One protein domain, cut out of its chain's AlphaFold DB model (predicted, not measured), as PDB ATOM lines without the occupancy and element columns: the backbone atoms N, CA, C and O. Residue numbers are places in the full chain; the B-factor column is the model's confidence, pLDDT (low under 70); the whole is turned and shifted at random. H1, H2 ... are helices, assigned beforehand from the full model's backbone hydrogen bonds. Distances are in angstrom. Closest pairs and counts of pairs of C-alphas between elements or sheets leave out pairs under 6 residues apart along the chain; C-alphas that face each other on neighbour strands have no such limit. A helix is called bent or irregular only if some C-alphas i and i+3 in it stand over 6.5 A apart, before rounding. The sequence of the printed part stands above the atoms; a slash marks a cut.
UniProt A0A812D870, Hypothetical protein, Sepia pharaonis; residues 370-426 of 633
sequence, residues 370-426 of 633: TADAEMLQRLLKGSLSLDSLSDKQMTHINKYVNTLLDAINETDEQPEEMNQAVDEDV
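AT A GLANCE: This is residues 370 to 426 of the 633 residues of the protein "Hypothetical protein" of Sepia pharaonis (UniProt A0A812D870). A short helix, H1, packs crosswise on the early part of one long helix, H2, and the rest of H2 sticks out as a free arm, residues 402 to 426. Together H1, the loop between the helices and the first part of H2 make a small compact head. The 57 printed residues hold two named helices, H1 then H2, and no named strand: all helix. The whole is extended, with a radius of gyration of the C-alphas of 17.6 A and spans of 56 by 20 by 17 A; the arm makes the length.

IN THESE COORDINATES: H1, residues 370 to 380, begins at C-alpha 370 (-50.748, 38.900, 40.043) and measures 15.3 A. H2, residues 391 to 426, measures 53.1 A and ends at C-alpha 426 (-29.173, 43.325, 78.289). H2 is neither bent nor irregular, but only just: C-alphas 412 and 415 are 6.3 A apart.

HOW THE PARTS SIT: H1 touches H2, which meets it with residues 396 to 400 alone; the closest C-alphas, of Asp 372 and Ile 397, are 6.1 A apart. Their lines are about perpendicular, at 82 degrees. Every O i to N i+4 pair is within hydrogen-bond range in H1, and 30 of 32 in H2.

THE WHOLE: The C-alphas farthest apart, of Ser 388 and Val 426, are 56.6 A apart. The printed part has no cut, and the link from H1 to H2 is short, 10 residues. Mean pLDDT of the printed part is 88.4; residues 414, 415 and 418 are under 70.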
ATOM      1  N   THR A 370     -51.653  39.903  40.624       89.62
ATOM      2  CA  THR A 370     -50.748  38.900  40.043       89.62
ATOM      3  C   THR A 370     -50.346  39.234  38.602       89.62
ATOM      4  O   THR A 370     -49.289  38.783  38.163       89.62
ATOM      5  N   ALA A 371     -51.131  40.050  37.886       90.69
ATOM      6  CA  ALA A 371     -50.791  40.520  36.548       90.69
ATOM      7  C   ALA A 371     -49.630  41.529  36.570       90.69
ATOM      8  O   ALA A 371     -48.727  41.394  35.749       90.69
ATOM      9  N   ASP A 372     -49.577  42.461  37.532       93.44
ATOM     10  CA  ASP A 372     -48.451  43.405  37.684       93.44
ATOM     11  C   ASP A 372     -47.124  42.648  37.906       93.44
ATOM     12  O   ASP A 372     -46.106  42.919  37.258       93.44
ATOM     13  N   ALA A 373     -47.162  41.618  38.759       94.44
ATOM     14  CA  ALA A 373     -46.026  40.741  39.036       94.44
ATOM     15  C   ALA A 373     -45.602  39.898  37.818       94.44
ATOM     16  O   ALA A 373     -44.404  39.754  37.548       94.44
ATOM     17  N   GLU A 374     -46.555  39.352  37.050       95.50
ATOM     18  CA  GLU A 374     -46.233  38.627  35.816       95.50
ATOM     19  C   GLU A 374     -45.681  39.569  34.735       95.50
ATOM     20  O   GLU A 374     -44.727  39.212  34.042       95.50
ATOM     21  N   MET A 375     -46.214  40.786  34.615       95.75
ATOM     22  CA  MET A 375     -45.783  41.781  33.630       95.75
ATOM     23  C   MET A 375     -44.339  42.234  33.889       95.75
ATOM     24  O   MET A 375     -43.513  42.200  32.970       95.75
ATOM     25  N   LEU A 376     -43.992  42.524  35.151       96.75
ATOM     26  CA  LEU A 376     -42.607  42.759  35.569       96.75
ATOM     27  C   LEU A 376     -41.718  41.540  35.269       96.75
ATOM     28  O   LEU A 376     -40.621  41.694  34.729       96.75
ATOM     29  N   GLN A 377     -42.181  40.318  35.551       96.69
ATOM     30  CA  GLN A 377     -41.403  39.108  35.267       96.69
ATOM     31  C   GLN A 377     -41.182  38.892  33.756       96.69
ATOM     32  O   GLN A 377     -40.086  38.498  33.350       96.69
ATOM     33  N   ARG A 378     -42.187  39.158  32.911       96.00
ATOM     34  CA  ARG A 378     -42.086  39.073  31.442       96.00
ATOM     35  C   ARG A 378     -41.118  40.115  30.878       96.00
ATOM     36  O   ARG A 378     -40.375  39.787  29.949       96.00
ATOM     37  N   LEU A 379     -41.088  41.316  31.455       96.81
ATOM     38  CA  LEU A 379     -40.159  42.389  31.092       96.81
ATOM     39  C   LEU A 379     -38.719  42.059  31.525       96.81
ATOM     40  O   LEU A 379     -37.807  42.125  30.704       96.81
ATOM     41  N   LEU A 380     -38.510  41.583  32.759       94.44
ATOM     42  CA  LEU A 380     -37.197  41.119  33.245       94.44
ATOM     43  C   LEU A 380     -36.650  39.915  32.455       94.44
ATOM     44  O   LEU A 380     -35.437  39.772  32.304       94.44
ATOM     45  N   LYS A 381     -37.529  39.060  31.920       94.44
ATOM     46  CA  LYS A 381     -37.174  37.958  31.006       94.44
ATOM     47  C   LYS A 381     -36.875  38.408  29.568       94.44
ATOM     48  O   LYS A 381     -36.488  37.571  28.757       94.44
ATOM     49  N   GLY A 382     -37.092  39.680  29.220       92.62
ATOM     50  CA  GLY A 382     -36.985  40.177  27.842       92.62
ATOM     51  C   GLY A 382     -38.059  39.629  26.889       92.62
ATOM     52  O   GLY A 382     -37.932  39.768  25.677       92.62
ATOM     53  N   SER A 383     -39.111  38.999  27.424       94.81
ATOM     54  CA  SER A 383     -40.264  38.490  26.662       94.81
ATOM     55  C   SER A 383     -41.347  39.548  26.407       94.81
ATOM     56  O   SER A 383     -42.308  39.281  25.693       94.81
ATOM     57  N   LEU A 384     -41.183  40.741  26.981       95.81
ATOM     58  CA  LEU A 384     -42.010  41.928  26.781       95.81
ATOM     59  C   LEU A 384     -41.064  43.127  26.618       95.81
ATOM     60  O   LEU A 384     -40.125  43.262  27.405       95.81
ATOM     61  N   SER A 385     -41.268  43.967  25.599       95.56
ATOM     62  CA  SER A 385     -40.465  45.186  25.413       95.56
ATOM     63  C   SER A 385     -41.003  46.320  26.286       95.56
ATOM     64  O   SER A 385     -42.211  46.394  26.518       95.56
ATOM     65  N   LEU A 386     -40.140  47.259  26.695       93.88
ATOM     66  CA  LEU A 386     -40.611  48.532  27.258       93.88
ATOM     67  C   LEU A 386     -41.516  49.267  26.259       93.88
ATOM     68  O   LEU A 386     -42.554  49.785  26.654       93.88
ATOM     69  N   ASP A 387     -41.169  49.240  24.968       95.00
ATOM     70  CA  ASP A 387     -41.917  49.923  23.899       95.00
ATOM     71  C   ASP A 387     -43.289  49.283  23.598       95.00
ATOM     72  O   ASP A 387     -44.059  49.823  22.808       95.00
ATOM     73  N   SER A 388     -43.581  48.112  24.180       95.25
ATOM     74  CA  SER A 388     -44.876  47.418  24.062       95.25
ATOM     75  C   SER A 388     -45.784  47.604  25.283       95.25
ATOM     76  O   SER A 388     -46.854  47.007  25.330       95.25
ATOM     77  N   LEU A 389     -45.373  48.404  26.271       95.44
ATOM     78  CA  LEU A 389     -46.218  48.780  27.404       95.44
ATOM     79  C   LEU A 389     -46.935  50.104  27.131       95.44
ATOM     80  O   LEU A 389     -46.333  51.063  26.651       95.44
ATOM     81  N   SER A 390     -48.204  50.183  27.523       96.94
ATOM     82  CA  SER A 390     -48.911  51.461  27.654       96.94
ATOM     83  C   SER A 390     -48.406  52.264  28.863       96.94
ATOM     84  O   SER A 390     -47.928  51.695  29.846       96.94
ATOM     85  N   ASP A 391     -48.590  53.588  28.845       94.94
ATOM     86  CA  ASP A 391     -48.208  54.467  29.963       94.94
ATOM     87  C   ASP A 391     -48.889  54.072  31.291       94.94
ATOM     88  O   ASP A 391     -48.277  54.177  32.358       94.94
ATOM     89  N   LYS A 392     -50.130  53.551  31.236       93.31
ATOM     90  CA  LYS A 392     -50.835  52.980  32.401       93.31
ATOM     91  C   LYS A 392     -50.060  51.794  32.988       93.31
ATOM     92  O   LYS A 392     -49.739  51.799  34.174       93.31
ATOM     93  N   GLN A 393     -49.715  50.809  32.157       94.75
ATOM     94  CA  GLN A 393     -48.972  49.613  32.578       94.75
ATOM     95  C   GLN A 393     -47.562  49.960  33.076       94.75
ATOM     96  O   GLN A 393     -47.115  49.433  34.092       94.75
ATOM     97  N   MET A 394     -46.879  50.900  32.415       96.00
ATOM     98  CA  MET A 394     -45.583  51.414  32.864       96.00
ATOM     99  C   MET A 394     -45.695  52.078  34.247       96.00
ATOM    100  O   MET A 394     -44.839  51.875  35.107       96.00
ATOM    101  N   THR A 395     -46.765  52.837  34.497       94.62
ATOM    102  CA  THR A 395     -47.038  53.453  35.808       94.62
ATOM    103  C   THR A 395     -47.311  52.393  36.881       94.62
ATOM    104  O   THR A 395     -46.740  52.474  37.968       94.62
ATOM    105  N   HIS A 396     -48.097  51.362  36.561       93.00
ATOM    106  CA  HIS A 396     -48.360  50.220  37.444       93.00
ATOM    107  C   HIS A 396     -47.089  49.454  37.831       93.00
ATOM    108  O   HIS A 396     -46.828  49.265  39.019       93.00
ATOM    109  N   ILE A 397     -46.249  49.087  36.854       95.69
ATOM    110  CA  ILE A 397     -44.974  48.404  37.118       95.69
ATOM    111  C   ILE A 397     -44.060  49.277  37.985       95.69
ATOM    112  O   ILE A 397     -43.479  48.770  38.941       95.69
ATOM    113  N   ASN A 398     -43.951  50.581  37.706       94.06
ATOM    114  CA  ASN A 398     -43.147  51.485  38.536       94.06
ATOM    115  C   ASN A 398     -43.683  51.578  39.977       94.06
ATOM    116  O   ASN A 398     -42.891  51.540  40.917       94.06
ATOM    117  N   LYS A 399     -45.009  51.641  40.168       95.06
ATOM    118  CA  LYS A 399     -45.629  51.635  41.503       95.06
ATOM    119  C   LYS A 399     -45.325  50.329  42.250       95.06
ATOM    120  O   LYS A 399     -44.869  50.375  43.387       95.06
ATOM    121  N   TYR A 400     -45.489  49.183  41.585       95.44
ATOM    122  CA  TYR A 400     -45.213  47.857  42.147       95.44
ATOM    123  C   TYR A 400     -43.731  47.657  42.507       95.44
ATOM    124  O   TYR A 400     -43.415  47.144  43.580       95.44
ATOM    125  N   VAL A 401     -42.810  48.107  41.647       95.81
ATOM    126  CA  VAL A 401     -41.363  48.070  41.916       95.81
ATOM    127  C   VAL A 401     -40.992  48.961  43.101       95.81
ATOM    128  O   VAL A 401     -40.195  48.531  43.931       95.81
ATOM    129  N   ASN A 402     -41.580  50.156  43.222       93.44
ATOM    130  CA  ASN A 402     -41.331  51.029  44.371       93.44
ATOM    131  C   ASN A 402     -41.815  50.381  45.676       93.44
ATOM    132  O   ASN A 402     -41.010  50.227  46.584       93.44
ATOM    133  N   THR A 403     -43.051  49.872  45.739       93.56
ATOM    134  CA  THR A 403     -43.549  49.188  46.949       93.56
ATOM    135  C   THR A 403     -42.734  47.939  47.308       93.56
ATOM    136  O   THR A 403     -42.552  47.647  48.489       93.56
ATOM    137  N   LEU A 404     -42.183  47.213  46.325       92.12
ATOM    138  CA  LEU A 404     -41.230  46.128  46.597       92.12
ATOM    139  C   LEU A 404     -39.898  46.629  47.177       92.12
ATOM    140  O   LEU A 404     -39.321  45.942  48.015       92.12
ATOM    141  N   LEU A 405     -39.400  47.792  46.748       91.19
ATOM    142  CA  LEU A 405     -38.198  48.409  47.320       91.19
ATOM    143  C   LEU A 405     -38.460  48.932  48.736       91.19
ATOM    144  O   LEU A 405     -37.642  48.691  49.620       91.19
ATOM    145  N   ASP A 406     -39.605  49.573  48.967       91.00
ATOM    146  CA  ASP A 406     -40.013  50.072  50.283       91.00
ATOM    147  C   ASP A 406     -40.132  48.914  51.292       91.00
ATOM    148  O   ASP A 406     -39.509  48.958  52.350       91.00
ATOM    149  N   ALA A 407     -40.793  47.812  50.917       88.50
ATOM    150  CA  ALA A 407     -40.889  46.610  51.751       88.50
ATOM    151  C   ALA A 407     -39.529  45.923  52.015       88.50
ATOM    152  O   ALA A 407     -39.346  45.285  53.055       88.50
ATOM    153  N   ILE A 408     -38.558  46.037  51.097       86.31
ATOM    154  CA  ILE A 408     -37.178  45.575  51.331       86.31
ATOM    155  C   ILE A 408     -36.483  46.484  52.353       86.31
ATOM    156  O   ILE A 408     -35.866  45.965  53.281       86.31
ATOM    157  N   ASN A 409     -36.628  47.807  52.234       82.56
ATOM    158  CA  ASN A 409     -36.047  48.765  53.179       82.56
ATOM    159  C   ASN A 409     -36.617  48.567  54.599       82.56
ATOM    160  O   ASN A 409     -35.848  48.438  55.547       82.56
ATOM    161  N   GLU A 410     -37.942  48.429  54.744       87.19
ATOM    162  CA  GLU A 410     -38.596  48.107  56.029       87.19
ATOM    163  C   GLU A 410     -38.085  46.782  56.632       87.19
ATOM    164  O   GLU A 410     -37.967  46.642  57.851       87.19
ATOM    165  N   THR A 411     -37.749  45.798  55.788       79.56
ATOM    166  CA  THR A 411     -37.193  44.508  56.235       79.56
ATOM    167  C   THR A 411     -35.745  44.635  56.728       79.56
ATOM    168  O   THR A 411     -35.358  43.893  57.632       79.56
ATOM    169  N   ASP A 412     -34.958  45.567  56.181       71.88
ATOM    170  CA  ASP A 412     -33.587  45.853  56.631       71.88
ATOM    171  C   ASP A 412     -33.548  46.747  57.897       71.88
ATOM    172  O   ASP A 412     -32.571  46.685  58.644       71.88
ATOM    173  N   GLU A 413     -34.613  47.499  58.215       74.62
ATOM    174  CA  GLU A 413     -34.729  48.268  59.474       74.62
ATOM    175  C   GLU A 413     -35.118  47.392  60.689       74.62
ATOM    176  O   GLU A 413     -34.571  47.567  61.783       74.62
ATOM    177  N   GLN A 414     -35.979  46.379  60.512       68.94
ATOM    178  CA  GLN A 414     -36.372  45.443  61.587       68.94
ATOM    179  C   GLN A 414     -35.207  44.784  62.365       68.94
ATOM    180  O   GLN A 414     -35.303  44.687  63.594       68.94
ATOM    181  N   PRO A 415     -34.103  44.311  61.746       62.62
ATOM    182  CA  PRO A 415     -32.965  43.797  62.502       62.62
ATOM    183  C   PRO A 415     -32.214  44.886  63.280       62.62
ATOM    184  O   PRO A 415     -31.618  44.554  64.303       62.62
ATOM    185  N   GLU A 416     -32.239  46.162  62.876       70.88
ATOM    186  CA  GLU A 416     -31.673  47.238  63.703       70.88
ATOM    187  C   GLU A 416     -32.534  47.493  64.947       70.88
ATOM    188  O   GLU A 416     -31.984  47.536  66.050       70.88
ATOM    189  N   GLU A 417     -33.865  47.558  64.815       75.75
ATOM    190  CA  GLU A 417     -34.772  47.666  65.972       75.75
ATOM    191  C   GLU A 417     -34.634  46.467  66.925       75.75
ATOM    192  O   GLU A 417     -34.521  46.641  68.141       75.75
ATOM    193  N   MET A 418     -34.575  45.243  66.388       63.66
ATOM    194  CA  MET A 418     -34.410  44.029  67.194       63.66
ATOM    195  C   MET A 418     -33.058  43.995  67.923       63.66
ATOM    196  O   MET A 418     -33.006  43.595  69.087       63.66
ATOM    197  N   ASN A 419     -31.970  44.437  67.284       71.50
ATOM    198  CA  ASN A 419     -30.665  44.538  67.943       71.50
ATOM    199  C   ASN A 419     -30.666  45.622  69.036       71.50
ATOM    200  O   ASN A 419     -30.143  45.379  70.123       71.50
ATOM    201  N   GLN A 420     -31.299  46.777  68.797       78.44
ATOM    202  CA  GLN A 420     -31.450  47.829  69.813       78.44
ATOM    203  C   GLN A 420     -32.277  47.350  71.017       78.44
ATOM    204  O   GLN A 420     -31.893  47.612  72.157       78.44
ATOM    205  N   ALA A 421     -33.359  46.599  70.786       78.62
ATOM    206  CA  ALA A 421     -34.167  46.004  71.848       78.62
ATOM    207  C   ALA A 421     -33.374  44.981  72.684       78.62
ATOM    208  O   ALA A 421     -33.452  45.005  73.911       78.62
ATOM    209  N   VAL A 422     -32.558  44.131  72.045       78.94
ATOM    210  CA  VAL A 422     -31.671  43.183  72.746       78.94
ATOM    211  C   VAL A 422     -30.605  43.913  73.571       78.94
ATOM    212  O   VAL A 422     -30.366  43.538  74.720       78.94
ATOM    213  N   ASP A 423     -30.002  44.978  73.038       81.38
ATOM    214  CA  ASP A 423     -29.037  45.806  73.774       81.38
ATOM    215  C   ASP A 423     -29.681  46.550  74.961       81.38
ATOM    216  O   ASP A 423     -29.025  46.738  75.989       81.38
ATOM    217  N   GLU A 424     -30.948  46.965  74.858       85.81
ATOM    218  CA  GLU A 424     -31.710  47.581  75.955       85.81
ATOM    219  C   GLU A 424     -32.072  46.546  77.043       85.81
ATOM    220  O   GLU A 424     -31.809  46.789  78.221       85.81
ATOM    221  N   ASP A 425     -32.564  45.358  76.668       82.25
ATOM    222  CA  ASP A 425     -32.866  44.259  77.603       82.25
ATOM    223  C   ASP A 425     -31.608  43.787  78.356       82.25
ATOM    224  O   ASP A 425     -31.634  43.591  79.577       82.25
ATOM    225  N   VAL A 426     -30.470  43.650  77.664       77.06
ATOM    226  CA  VAL A 426     -29.173  43.325  78.289       77.06
ATOM    227  C   VAL A 426     -28.729  44.442  79.241       77.06
ATOM    228  O   VAL A 426     -28.246  44.165  80.345       77.06
TER     229      VAL A 426